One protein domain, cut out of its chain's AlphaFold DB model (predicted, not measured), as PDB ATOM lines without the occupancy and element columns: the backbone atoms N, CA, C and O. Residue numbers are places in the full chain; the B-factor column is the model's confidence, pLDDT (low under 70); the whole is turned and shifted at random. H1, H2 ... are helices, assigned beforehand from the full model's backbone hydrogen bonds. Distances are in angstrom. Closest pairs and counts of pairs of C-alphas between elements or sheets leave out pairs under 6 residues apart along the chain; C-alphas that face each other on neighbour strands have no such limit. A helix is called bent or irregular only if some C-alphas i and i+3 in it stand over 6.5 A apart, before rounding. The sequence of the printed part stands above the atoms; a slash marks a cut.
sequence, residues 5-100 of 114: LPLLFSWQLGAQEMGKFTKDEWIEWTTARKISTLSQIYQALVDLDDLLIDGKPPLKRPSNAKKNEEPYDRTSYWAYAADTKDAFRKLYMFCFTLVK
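What this domain is: This is residues 5 to 100 of the 114 residues of an uncharacterized protein of Armillaria gallica (UniProt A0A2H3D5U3). H2, H3 and H6 form three sides of a frame round H1, with H5 beside H3. Residues 63 to 69 stick out as an arm. The printed part, 96 residues with helices H1 to H6 in order and no named strand, is all helix. It is compact, radius of gyration of the C-alphas 13.6 A, spanning 45 by 29 by 17 A.

How they stand to each other: H3, residues 38 to 52, touches H1, residues 5 to 13, with residues 45 to 49 alone, about perpendicular at 80 degrees; the closest C-alphas, Leu 45 and Leu 5, are 6.1 A apart. H6, residues 84 to 98, touches H1 with residues 91 to 95 alone at 90 degrees, closest C-alphas Leu 91 and Trp 11, 6.7 A. H2, residues 23 to 32, touches H1 at 87 degrees, closest C-alphas Glu 25 and Leu 13, 5.6 A. H5, residues 75 to 82, only just touches H3, with 3 pairs of C-alphas within 8 A, closest Tyr 77 and Leu 48, 7.1 A. H4, residues 64 to 69, touches no helix and is irregular, C-alphas 65 and 68 being 7.4 A apart. Within hydrogen-bond range are 0 of 2 O i to N i+4 and 1 of 3 O i to N i+3 pairs in H4, and every O i to N i+4 pair in H1, H2, H3, H5 and H6.

Where its parts are: H3, 21.1 A long, begins at C-alpha 38 (174.448, 190.891, 201.679); H6, 20.8 A, ends at C-alpha 98 (193.110, 197.046, 215.625).

The domain as a whole: The farthest C-alphas, Ala 65 and Lys 100, are 45.7 A apart. The printed part has no cut; the link H3 to H4 is long. Residues 64 to 68 have pLDDT under 70.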
ATOM      1  N   LEU A   5     181.471 202.086 208.284       92.94
ATOM      2  CA  LEU A   5     180.913 200.749 208.046       92.94
ATOM      3  C   LEU A   5     181.967 199.625 208.032       92.94
ATOM      4  O   LEU A   5     181.712 198.597 208.660       92.94
ATOM      5  N   PRO A   6     183.154 199.766 207.401       91.94
ATOM      6  CA  PRO A   6     184.184 198.725 207.458       91.94
ATOM      7  C   PRO A   6     184.713 198.470 208.880       91.94
ATOM      8  O   PRO A   6     185.014 197.329 209.235       91.94
ATOM      9  N   LEU A   7     184.797 199.515 209.713       92.38
ATOM     10  CA  LEU A   7     185.230 199.405 211.110       92.38
ATOM     11  C   LEU A   7     184.155 198.748 211.972       92.38
ATOM     12  O   LEU A   7     184.461 197.833 212.733       92.38
ATOM     13  N   LEU A   8     182.895 199.158 211.808       94.56
ATOM     14  CA  LEU A   8     181.754 198.513 212.455       94.56
ATOM     15  C   LEU A   8     181.682 197.040 212.075       94.56
ATOM     16  O   LEU A   8     181.466 196.197 212.939       94.56
ATOM     17  N   PHE A   9     181.914 196.718 210.806       93.75
ATOM     18  CA  PHE A   9     181.890 195.343 210.340       93.75
ATOM     19  C   PHE A   9     183.012 194.503 210.951       93.75
ATOM     20  O   PHE A   9     182.752 193.423 211.477       93.75
ATOM     21  N   SER A  10     184.231 195.042 210.981       93.06
ATOM     22  CA  SER A  10     185.373 194.399 211.642       93.06
ATOM     23  C   SER A  10     185.109 194.181 213.136       93.06
ATOM     24  O   SER A  10     185.377 193.103 213.660       93.06
ATOM     25  N   TRP A  11     184.521 195.172 213.812       94.31
ATOM     26  CA  TRP A  11     184.148 195.071 215.224       94.31
ATOM     27  C   TRP A  11     183.091 193.997 215.460       94.31
ATOM     28  O   TRP A  11     183.184 193.222 216.408       94.31
ATOM     29  N   GLN A  12     182.102 193.925 214.574       94.12
ATOM     30  CA  GLN A  12     181.044 192.932 214.641       94.12
ATOM     31  C   GLN A  12     181.548 191.498 214.448       94.12
ATOM     32  O   GLN A  12     181.033 190.596 215.103       94.12
ATOM     33  N   LEU A  13     182.559 191.307 213.604       92.50
ATOM     34  CA  LEU A  13     183.230 190.023 213.400       92.50
ATOM     35  C   LEU A  13     184.240 189.677 214.506       92.50
ATOM     36  O   LEU A  13     184.726 188.555 214.542       92.50
ATOM     37  N   GLY A  14     184.579 190.625 215.388       89.62
ATOM     38  CA  GLY A  14     185.641 190.439 216.379       89.62
ATOM     39  C   GLY A  14     187.044 190.358 215.767       89.62
ATOM     40  O   GLY A  14     187.935 189.774 216.379       89.62
ATOM     41  N   ALA A  15     187.241 190.942 214.580       88.31
ATOM     42  CA  ALA A  15     188.471 190.810 213.805       88.31
ATOM     43  C   ALA A  15     189.708 191.286 214.584       88.31
ATOM     44  O   ALA A  15     189.718 192.374 215.165       88.31
ATOM     45  N   GLN A  16     190.775 190.488 214.555       83.94
ATOM     46  CA  GLN A  16     192.027 190.809 215.253       83.94
ATOM     47  C   GLN A  16     192.994 191.656 214.418       83.94
ATOM     48  O   GLN A  16     193.811 192.385 214.976       83.94
ATOM     49  N   GLU A  17     192.899 191.578 213.090       80.50
ATOM     50  CA  GLU A  17     193.769 192.296 212.157       80.50
ATOM     51  C   GLU A  17     192.959 193.215 211.240       80.50
ATOM     52  O   GLU A  17     191.886 192.864 210.749       80.50
ATOM     53  N   MET A  18     193.495 194.405 210.956       79.69
ATOM     54  CA  MET A  18     192.841 195.353 210.060       79.69
ATOM     55  C   MET A  18     192.710 194.775 208.643       79.69
ATOM     56  O   MET A  18     193.696 194.380 208.020       79.69
ATOM     57  N   GLY A  19     191.485 194.762 208.114       76.19
ATOM     58  CA  GLY A  19     191.207 194.340 206.738       76.19
ATOM     59  C   GLY A  19     191.227 192.826 206.507       76.19
ATOM     60  O   GLY A  19     191.168 192.402 205.354       76.19
ATOM     61  N   LYS A  20     191.288 192.012 207.570       83.94
ATOM     62  CA  LYS A  20     191.201 190.553 207.478       83.94
ATOM     63  C   LYS A  20     190.215 190.007 208.501       83.94
ATOM     64  O   LYS A  20     190.121 190.506 209.613       83.94
ATOM     65  N   PHE A  21     189.521 188.952 208.110       88.56
ATOM     66  CA  PHE A  21     188.731 188.115 208.999       88.56
ATOM     67  C   PHE A  21     188.769 186.682 208.471       88.56
ATOM     68  O   PHE A  21     189.003 186.437 207.282       88.56
ATOM     69  N   THR A  22     188.579 185.728 209.364       90.94
ATOM     70  CA  THR A  22     188.575 184.305 209.057       90.94
ATOM     71  C   THR A  22     187.189 183.852 208.606       90.94
ATOM     72  O   THR A  22     186.166 184.500 208.846       90.94
ATOM     73  N   LYS A  23     187.138 182.693 207.946       92.44
ATOM     74  CA  LYS A  23     185.866 182.059 207.590       92.44
ATOM     75  C   LYS A  23     185.032 181.736 208.836       92.44
ATOM     76  O   LYS A  23     183.810 181.836 208.775       92.44
ATOM     77  N   ASP A  24     185.685 181.375 209.935       93.19
ATOM     78  CA  ASP A  24     185.012 180.994 211.174       93.19
ATOM     79  C   ASP A  24     184.359 182.212 211.839       93.19
ATOM     80  O   ASP A  24     183.168 182.155 212.131       93.19
ATOM     81  N   GLU A  25     185.068 183.345 211.935       92.44
ATOM     82  CA  GLU A  25     184.506 184.629 212.401       92.44
ATOM     83  C   GLU A  25     183.279 185.043 211.570       92.44
ATOM     84  O   GLU A  25     182.245 185.453 212.104       92.44
ATOM     85  N   TRP A  26     183.357 184.881 210.244       92.25
ATOM     86  CA  TRP A  26     182.230 185.145 209.350       92.25
ATOM     87  C   TRP A  26     181.034 184.220 209.618       92.25
ATOM     88  O   TRP A  26     179.894 184.690 209.708       92.25
ATOM     89  N   ILE A  27     181.263 182.906 209.713       93.81
ATOM     90  CA  ILE A  27     180.196 181.915 209.916       93.81
ATOM     91  C   ILE A  27     179.543 182.107 211.279       93.81
ATOM     92  O   ILE A  27     178.314 182.098 211.363       93.81
ATOM     93  N   GLU A  28     180.338 182.306 212.325       93.44
ATOM     94  CA  GLU A  28     179.847 182.539 213.680       93.44
ATOM     95  C   GLU A  28     178.930 183.762 213.710       93.44
ATOM     96  O   GLU A  28     177.776 183.676 214.143       93.44
ATOM     97  N   TRP A  29     179.395 184.881 213.151       92.50
ATOM     98  CA  TRP A  29     178.644 186.128 213.150       92.50
ATOM     99  C   TRP A  29     177.351 186.058 212.329       92.50
ATOM    100  O   TRP A  29     176.280 186.459 212.801       92.50
ATOM    101  N   THR A  30     177.420 185.532 211.102       92.88
ATOM    102  CA  THR A  30     176.245 185.426 210.216       92.88
ATOM    103  C   THR A  30     175.204 184.453 210.763       92.88
ATOM    104  O   THR A  30     174.008 184.747 210.705       92.88
ATOM    105  N   THR A  31     175.643 183.349 211.375       92.75
ATOM    106  CA  THR A  31     174.757 182.369 212.019       92.75
ATOM    107  C   THR A  31     174.080 182.970 213.245       92.75
ATOM    108  O   THR A  31     172.854 182.907 213.356       92.75
ATOM    109  N   ALA A  32     174.844 183.618 214.132       91.31
ATOM    110  CA  ALA A  32     174.312 184.261 215.333       91.31
ATOM    111  C   ALA A  32     173.263 185.335 215.006       91.31
ATOM    112  O   ALA A  32     172.299 185.514 215.750       91.31
ATOM    113  N   ARG A  33     173.419 186.028 213.872       89.00
ATOM    114  CA  ARG A  33     172.501 187.088 213.428       89.00
ATOM    115  C   ARG A  33     171.424 186.638 212.450       89.00
ATOM    116  O   ARG A  33     170.609 187.466 212.040       89.00
ATOM    117  N   LYS A  34     171.404 185.356 212.071       92.12
ATOM    118  CA  LYS A  34     170.496 184.802 211.052       92.12
ATOM    119  C   LYS A  34     170.535 185.594 209.738       92.12
ATOM    120  O   LYS A  34     169.510 185.823 209.100       92.12
ATOM    121  N   ILE A  35     171.727 186.037 209.356       92.12
ATOM    122  CA  ILE A  35     171.968 186.777 208.121       92.12
ATOM    123  C   ILE A  35     172.226 185.770 207.003       92.12
ATOM    124  O   ILE A  35     173.120 184.935 207.104       92.12
ATOM    125  N   SER A  36     171.468 185.880 205.918       90.81
ATOM    126  CA  SER A  36     171.578 185.025 204.731       90.81
ATOM    127  C   SER A  36     171.900 185.800 203.452       90.81
ATOM    128  O   SER A  36     172.221 185.195 202.431       90.81
ATOM    129  N   THR A  37     171.839 187.133 203.484       92.19
ATOM    130  CA  THR A  37     172.037 187.993 202.310       92.19
ATOM    131  C   THR A  37     172.939 189.186 202.611       92.19
ATOM    132  O   THR A  37     172.987 189.703 203.727       92.19
ATOM    133  N   LEU A  38     173.611 189.692 201.574       91.19
ATOM    134  CA  LEU A  38     174.448 190.891 201.679       91.19
ATOM    135  C   LEU A  38     173.642 192.145 202.065       91.19
ATOM    136  O   LEU A  38     174.147 193.010 202.775       91.19
ATOM    137  N   SER A  39     172.376 192.230 201.643       92.00
ATOM    138  CA  SER A  39     171.492 193.345 202.009       92.00
ATOM    139  C   SER A  39     171.227 193.394 203.517       92.00
ATOM    140  O   SER A  39     171.255 194.474 204.099       92.00
ATOM    141  N   GLN A  40     171.064 192.241 204.172       93.69
ATOM    142  CA  GLN A  40     170.904 192.172 205.627       93.69
ATOM    143  C   GLN A  40     172.180 192.577 206.370       93.69
ATOM    144  O   GLN A  40     172.087 193.251 207.392       93.69
ATOM    145  N   ILE A  41     173.363 192.221 205.848       94.00
ATOM    146  CA  ILE A  41     174.651 192.695 206.388       94.00
ATOM    147  C   ILE A  41     174.690 194.214 206.344       94.00
ATOM    148  O   ILE A  41     174.938 194.857 207.359       94.00
ATOM    149  N   TYR A  42     174.410 194.782 205.171       94.31
ATOM    150  CA  TYR A  42     174.410 196.224 204.991       94.31
ATOM    151  C   TYR A  42     173.428 196.906 205.947       94.31
ATOM    152  O   TYR A  42     173.813 197.837 206.646       94.31
ATOM    153  N   GLN A  43     172.199 196.392 206.058       94.69
ATOM    154  CA  GLN A  43     171.200 196.932 206.978       94.69
ATOM    155  C   GLN A  43     171.656 196.858 208.439       94.69
ATOM    156  O   GLN A  43     171.512 197.829 209.170       94.69
ATOM    157  N   ALA A  44     172.236 195.735 208.870       95.12
ATOM    158  CA  ALA A  44     172.729 195.585 210.235       95.12
ATOM    159  C   ALA A  44     173.859 196.568 210.566       95.12
ATOM    160  O   ALA A  44     173.960 197.027 211.702       95.12
ATOM    161  N   LEU A  45     174.706 196.893 209.586       95.62
ATOM    162  CA  LEU A  45     175.777 197.871 209.755       95.62
ATOM    163  C   LEU A  45     175.249 199.305 209.754       95.62
ATOM    164  O   LEU A  45     175.667 200.075 210.609       95.62
ATOM    165  N   VAL A  46     174.313 199.643 208.863       95.44
ATOM    166  CA  VAL A  46     173.662 200.964 208.846       95.44
ATOM    167  C   VAL A  46     172.894 201.213 210.140       95.44
ATOM    168  O   VAL A  46     173.028 202.281 210.721       95.44
ATOM    169  N   ASP A  47     172.162 200.217 210.650       95.44
ATOM    170  CA  ASP A  47     171.456 200.335 211.930       95.44
ATOM    171  C   ASP A  47     172.439 200.689 213.073       95.44
ATOM    172  O   ASP A  47     172.120 201.493 213.950       95.44
ATOM    173  N   LEU A  48     173.645 200.102 213.070       96.44
ATOM    174  CA  LEU A  48     174.691 200.392 214.060       96.44
ATOM    175  C   LEU A  48     175.382 201.737 213.838       96.44
ATOM    176  O   LEU A  48     175.708 202.398 214.820       96.44
ATOM    177  N   ASP A  49     175.613 202.123 212.588       96.56
ATOM    178  CA  ASP A  49     176.184 203.417 212.211       96.56
ATOM    179  C   ASP A  49     175.272 204.556 212.673       96.56
ATOM    180  O   ASP A  49     175.694 205.429 213.431       96.56
ATOM    181  N   ASP A  50     173.979 204.440 212.367       96.38
ATOM    182  CA  ASP A  50     172.931 205.342 212.830       96.38
ATOM    183  C   ASP A  50     172.946 205.486 214.358       96.38
ATOM    184  O   ASP A  50     172.902 206.596 214.887       96.38
ATOM    185  N   LEU A  51     173.027 204.366 215.081       96.75
ATOM    186  CA  LEU A  51     172.959 204.350 216.542       96.75
ATOM    187  C   LEU A  51     174.232 204.887 217.215       96.75
ATOM    188  O   LEU A  51     174.146 205.639 218.185       96.75
ATOM    189  N   LEU A  52     175.405 204.433 216.771       96.25
ATOM    190  CA  LEU A  52     176.668 204.621 217.489       96.25
ATOM    191  C   LEU A  52     177.505 205.772 216.940       96.25
ATOM    192  O   LEU A  52     178.233 206.390 217.711       96.25
ATOM    193  N   ILE A  53     177.432 206.035 215.636       95.44
ATOM    194  CA  ILE A  53     178.249 207.051 214.969       95.44
ATOM    195  C   ILE A  53     177.445 208.338 214.810       95.44
ATOM    196  O   ILE A  53     177.869 209.384 215.298       95.44
ATOM    197  N   ASP A  54     176.250 208.247 214.226       94.56
ATOM    198  CA  ASP A  54     175.381 209.410 214.015       94.56
ATOM    199  C   ASP A  54     174.590 209.809 215.273       94.56
ATOM    200  O   ASP A  54     174.014 210.897 215.332       94.56
ATOM    201  N   GLY A  55     174.527 208.937 216.286       93.50
ATOM    202  CA  GLY A  55     173.800 209.195 217.532       93.50
ATOM    203  C   GLY A  55     172.283 209.319 217.347       93.50
ATOM    204  O   GLY A  55     171.608 209.985 218.140       93.50
ATOM    205  N   LYS A  56     171.731 208.702 216.299       95.81
ATOM    206  CA  LYS A  56     170.290 208.653 216.041       95.81
ATOM    207  C   LYS A  56     169.588 207.830 217.126       95.81
ATOM    208  O   LYS A  56     170.178 206.924 217.723       95.81
ATOM    209  N   PRO A  57     168.305 208.125 217.404       94.38
ATOM    210  CA  PRO A  57     167.535 207.338 218.356       94.38
ATOM    211  C   PRO A  57     167.442 205.869 217.909       94.38
ATOM    212  O   PRO A  57     167.394 205.603 216.704       94.38
ATOM    213  N   PRO A  58     167.352 204.913 218.855       94.06
ATOM    214  CA  PRO A  58     167.181 203.507 218.524       94.06
ATOM    215  C   PRO A  58     165.969 203.259 217.627       94.06
ATOM    216  O   PRO A  58     164.961 203.970 217.702       94.06
ATOM    217  N   LEU A  59     166.036 202.192 216.830       92.19
ATOM    218  CA  LEU A  59     164.909 201.735 216.024       92.19
ATOM    219  C   LEU A  59     163.640 201.579 216.876       92.19
ATOM    220  O   LEU A  59     163.676 201.238 218.063       92.19
ATOM    221  N   LYS A  60     162.477 201.771 216.250       87.44
ATOM    222  CA  LYS A  60     161.202 201.454 216.899       87.44
ATOM    223  C   LYS A  60     161.130 199.946 217.111       87.44
ATOM    224  O   LYS A  60     161.231 199.189 216.147       87.44
ATOM    225  N   ARG A  61     160.936 199.514 218.361       81.12
ATOM    226  CA  ARG A  61     160.769 198.087 218.656       81.12
ATOM    227  C   ARG A  61     159.573 197.540 217.871       81.12
ATOM    228  O   ARG A  61     158.505 198.161 217.907       81.12
ATOM    229  N   PRO A  62     159.726 196.401 217.178       73.62
ATOM    230  CA  PRO A  62     158.596 195.760 216.532       73.62
ATOM    231  C   PRO A  62     157.574 195.364 217.599       73.62
ATOM    232  O   PRO A  62     157.924 194.948 218.706       73.62
ATOM    233  N   SER A  63     156.289 195.475 217.268       72.88
ATOM    234  CA  SER A  63     155.260 194.797 218.052       72.88
ATOM    235  C   SER A  63     155.492 193.282 217.980       72.88
ATOM    236  O   SER A  63     156.063 192.787 217.007       72.88
ATOM    237  N   ASN A  64     155.031 192.524 218.984       68.25
ATOM    238  CA  ASN A  64     155.222 191.063 219.044       68.25
ATOM    239  C   ASN A  64     154.807 190.330 217.750       68.25
ATOM    240  O   ASN A  64     155.397 189.306 217.422       68.25
ATOM    241  N   ALA A  65     153.851 190.875 216.992       61.72
ATOM    242  CA  ALA A  65     153.402 190.329 215.712       61.72
ATOM    243  C   ALA A  65     154.447 190.424 214.580       61.72
ATOM    244  O   ALA A  65     154.430 189.597 213.677       61.72
ATOM    245  N   LYS A  66     155.366 191.397 214.626       65.31
ATOM    246  CA  LYS A  66     156.330 191.689 213.547       65.31
ATOM    247  C   LYS A  66     157.755 191.232 213.838       65.31
ATOM    248  O   LYS A  66     158.656 191.481 213.046       65.31
ATOM    249  N   LYS A  67     157.984 190.549 214.962       66.75
ATOM    250  CA  LYS A  67     159.328 190.088 215.344       66.75
ATOM    251  C   LYS A  67     159.920 189.095 214.330       66.75
ATOM    252  O   LYS A  67     161.124 189.091 214.119       66.75
ATOM    253  N   ASN A  68     159.074 188.299 213.671       66.69
ATOM    254  CA  ASN A  68     159.497 187.365 212.620       66.69
ATOM    255  C   ASN A  68     159.680 188.028 211.243       66.69
ATOM    256  O   ASN A  68     160.182 187.380 210.331       66.69
ATOM    257  N   GLU A  69     159.272 189.290 211.084       76.38
ATOM    258  CA  GLU A  69     159.430 190.063 209.842       76.38
ATOM    259  C   GLU A  69     160.702 190.924 209.859       76.38
ATOM    260  O   GLU A  69     160.981 191.640 208.897       76.38
ATOM    261  N   GLU A  70     161.475 190.899 210.951       82.88
ATOM    262  CA  GLU A  70     162.719 191.654 211.009       82.88
ATOM    263  C   GLU A  70     163.751 191.084 210.023       82.88
ATOM    264  O   GLU A  70     163.885 189.867 209.890       82.88
ATOM    265  N   PRO A  71     164.517 191.953 209.341       86.88
ATOM    266  CA  PRO A  71     165.448 191.519 208.309       86.88
ATOM    267  C   PRO A  71     166.603 190.674 208.860       86.88
ATOM    268  O   PRO A  71     167.201 189.930 208.097       86.88
ATOM    269  N   TYR A  72     166.942 190.769 210.145       91.88
ATOM    270  CA  TYR A  72     167.969 189.957 210.806       91.88
ATOM    271  C   TYR A  72     167.710 189.919 212.321       91.88
ATOM    272  O   TYR A  72     166.860 190.655 212.827       91.88
ATOM    273  N   ASP A  73     168.451 189.093 213.061       91.38
ATOM    274  CA  ASP A  73     168.352 189.053 214.523       91.38
ATOM    275  C   ASP A  73     168.999 190.294 215.166       91.38
ATOM    276  O   ASP A  73     170.222 190.462 215.188       91.38
ATOM    277  N   ARG A  74     168.156 191.174 215.715       92.12
ATOM    278  CA  ARG A  74     168.552 192.438 216.350       92.12
ATOM    279  C   ARG A  74     168.877 192.326 217.839       92.12
ATOM    280  O   ARG A  74     169.036 193.351 218.496       92.12
ATOM    281  N   THR A  75     168.994 191.128 218.407       92.06
ATOM    282  CA  THR A  75     169.229 190.958 219.855       92.06
ATOM    283  C   THR A  75     170.448 191.746 220.355       92.06
ATOM    284  O   THR A  75     170.350 192.483 221.338       92.06
ATOM    285  N   SER A  76     171.577 191.677 219.646       91.38
ATOM    286  CA  SER A  76     172.790 192.438 219.978       91.38
ATOM    287  C   SER A  76     172.637 193.943 219.746       91.38
ATOM    288  O   SER A  76     173.119 194.734 220.552       91.38
ATOM    289  N   TYR A  77     171.919 194.349 218.694       94.94
ATOM    290  CA  TYR A  77     171.582 195.752 218.451       94.94
ATOM    291  C   TYR A  77     170.826 196.344 219.646       94.94
ATOM    292  O   TYR A  77     171.194 197.399 220.155       94.94
ATOM    293  N   TRP A  78     169.813 195.634 220.154       94.75
ATOM    294  CA  TRP A  78     169.043 196.087 221.311       94.75
ATOM    295  C   TRP A  78     169.874 196.147 222.595       94.75
ATOM    296  O   TRP A  78     169.625 197.022 223.424       94.75
ATOM    297  N   ALA A  79     170.864 195.264 222.750       94.25
ATOM    298  CA  ALA A  79     171.815 195.336 223.856       94.25
ATOM    299  C   ALA A  79     172.685 196.602 223.772       94.25
ATOM    300  O   ALA A  79     172.855 197.289 224.775       94.25
ATOM    301  N   TYR A  80     173.171 196.963 222.580       95.81
ATOM    302  CA  TYR A  80     173.913 198.212 222.375       95.81
ATOM    303  C   TYR A  80     173.035 199.454 222.548       95.81
ATOM    304  O   TYR A  80     173.479 200.447 223.108       95.81
ATOM    305  N   ALA A  81     171.774 199.399 222.117       95.88
ATOM    306  CA  ALA A  81     170.827 200.496 222.292       95.88
ATOM    307  C   ALA A  81     170.459 200.749 223.766       95.88
ATOM    308  O   ALA A  81     170.074 201.865 224.110       95.88
ATOM    309  N   ALA A  82     170.563 199.734 224.630       95.81
ATOM    310  CA  ALA A  82     170.316 199.880 226.064       95.81
ATOM    311  C   ALA A  82     171.408 200.705 226.773       95.81
ATOM    312  O   ALA A  82     171.096 201.421 227.721       95.81
ATOM    313  N   ASP A  83     172.657 200.636 226.299       96.25
ATOM    314  CA  ASP A  83     173.772 201.471 226.765       96.25
ATOM    315  C   ASP A  83     174.690 201.852 225.593       96.25
ATOM    316  O   ASP A  83     175.725 201.231 225.323       96.25
ATOM    317  N   THR A  84     174.296 202.907 224.878       96.06
ATOM    318  CA  THR A  84     175.017 203.377 223.689       96.06
ATOM    319  C   THR A  84     176.403 203.916 224.022       96.06
ATOM    320  O   THR A  84     177.318 203.794 223.209       96.06
ATOM    321  N   LYS A  85     176.595 204.473 225.225       95.44
ATOM    322  CA  LYS A  85     177.888 205.012 225.662       95.44
ATOM    323  C   LYS A  85     178.900 203.895 225.871       95.44
ATOM    324  O   LYS A  85     180.034 204.009 225.409       95.44
ATOM    325  N   ASP A  86     178.502 202.820 226.548       96.62
ATOM    326  CA  ASP A  86     179.363 201.653 226.722       96.62
ATOM    327  C   ASP A  86     179.656 200.962 225.384       96.62
ATOM    328  O   ASP A  86     180.810 200.629 225.103       96.62
ATOM    329  N   ALA A  87     178.643 200.810 224.529       96.88
ATOM    330  CA  ALA A  87     178.814 200.231 223.200       96.88
ATOM    331  C   ALA A  87     179.801 201.042 222.342       96.88
ATOM    332  O   ALA A  87     180.739 200.473 221.782       96.88
ATOM    333  N   PHE A  88     179.658 202.371 222.307       96.25
ATOM    334  CA  PHE A  88     180.592 203.247 221.600       96.25
ATOM    335  C   PHE A  88     182.001 203.179 222.196       96.25
ATOM    336  O   PHE A  88     182.980 203.082 221.460       96.25
ATOM    337  N   ARG A  89     182.133 203.154 223.530       96.56
ATOM    338  CA  ARG A  89     183.432 202.981 224.200       96.56
ATOM    339  C   ARG A  89     184.115 201.679 223.778       96.56
ATOM    340  O   ARG A  89     185.317 201.685 223.525       96.56
ATOM    341  N   LYS A  90     183.374 200.571 223.691       96.06
ATOM    342  CA  LYS A  90     183.899 199.273 223.234       96.06
ATOM    343  C   LYS A  90     184.355 199.327 221.779       96.06
ATOM    344  O   LYS A  90     185.455 198.863 221.493       96.06
ATOM    345  N   LEU A  91     183.563 199.934 220.894       95.06
ATOM    346  CA  LEU A  91     183.947 200.165 219.499       95.06
ATOM    347  C   LEU A  91     185.217 201.026 219.399       95.06
ATOM    348  O   LEU A  91     186.150 200.678 218.682       95.06
ATOM    349  N   TYR A  92     185.289 202.121 220.155       93.50
ATOM    350  CA  TYR A  92     186.460 202.996 220.185       93.50
ATOM    351  C   TYR A  92     187.724 202.247 220.634       93.50
ATOM    352  O   TYR A  92     188.770 202.327 219.986       93.50
ATOM    353  N   MET A  93     187.622 201.464 221.713       92.81
ATOM    354  CA  MET A  93     188.726 200.634 222.199       92.81
ATOM    355  C   MET A  93     189.128 199.559 221.187       92.81
ATOM    356  O   MET A  93     190.321 199.328 221.005       92.81
ATOM    357  N   PHE A  94     188.156 198.950 220.503       92.69
ATOM    358  CA  PHE A  94     188.403 197.998 219.425       92.69
ATOM    359  C   PHE A  94     189.216 198.630 218.288       92.69
ATOM    360  O   PHE A  94     190.236 198.076 217.875       92.69
ATOM    361  N   CYS A  95     188.835 199.824 217.828       90.81
ATOM    362  CA  CYS A  95     189.590 200.546 216.804       90.81
ATOM    363  C   CYS A  95     191.035 200.802 217.251       90.81
ATOM    364  O   CYS A  95     191.962 200.623 216.466       90.81
ATOM    365  N   PHE A  96     191.242 201.160 218.523       87.19
ATOM    366  CA  PHE A  96     192.583 201.363 219.071       87.19
ATOM    367  C   PHE A  96     193.402 200.071 219.122       87.19
ATOM    368  O   PHE A  96     194.603 200.108 218.875       87.19
ATOM    369  N   THR A  97     192.792 198.924 219.433       86.62
ATOM    370  CA  THR A  97     193.495 197.632 219.398       86.62
ATOM    371  C   THR A  97     193.833 197.193 217.981       86.62
ATOM    372  O   THR A  97     194.917 196.665 217.769       86.62
ATOM    373  N   LEU A  98     192.955 197.473 217.015       83.88
ATOM    374  CA  LEU A  98     193.110 197.046 215.625       83.88
ATOM    375  C   LEU A  98     194.307 197.712 214.926       83.88
ATOM    376  O   LEU A  98     194.931 197.116 214.055       83.88
ATOM    377  N   VAL A  99     194.636 198.949 215.315       82.69
ATOM    378  CA  VAL A  99     195.761 199.714 214.746       82.69
ATOM    379  C   VAL A  99     197.081 199.511 215.492       82.69
ATOM    380  O   VAL A  99     198.109 200.038 215.064       82.69
ATOM    381  N   LYS A 100     197.086 198.779 216.615       71.00
ATOM    382  CA  LYS A 100     198.323 198.532 217.361       71.00
ATOM    383  C   LYS A 100     199.210 197.553 216.597       71.00
ATOM    384  O   LYS A 100     198.777 196.439 216.310       71.00
TER     385      LYS A 100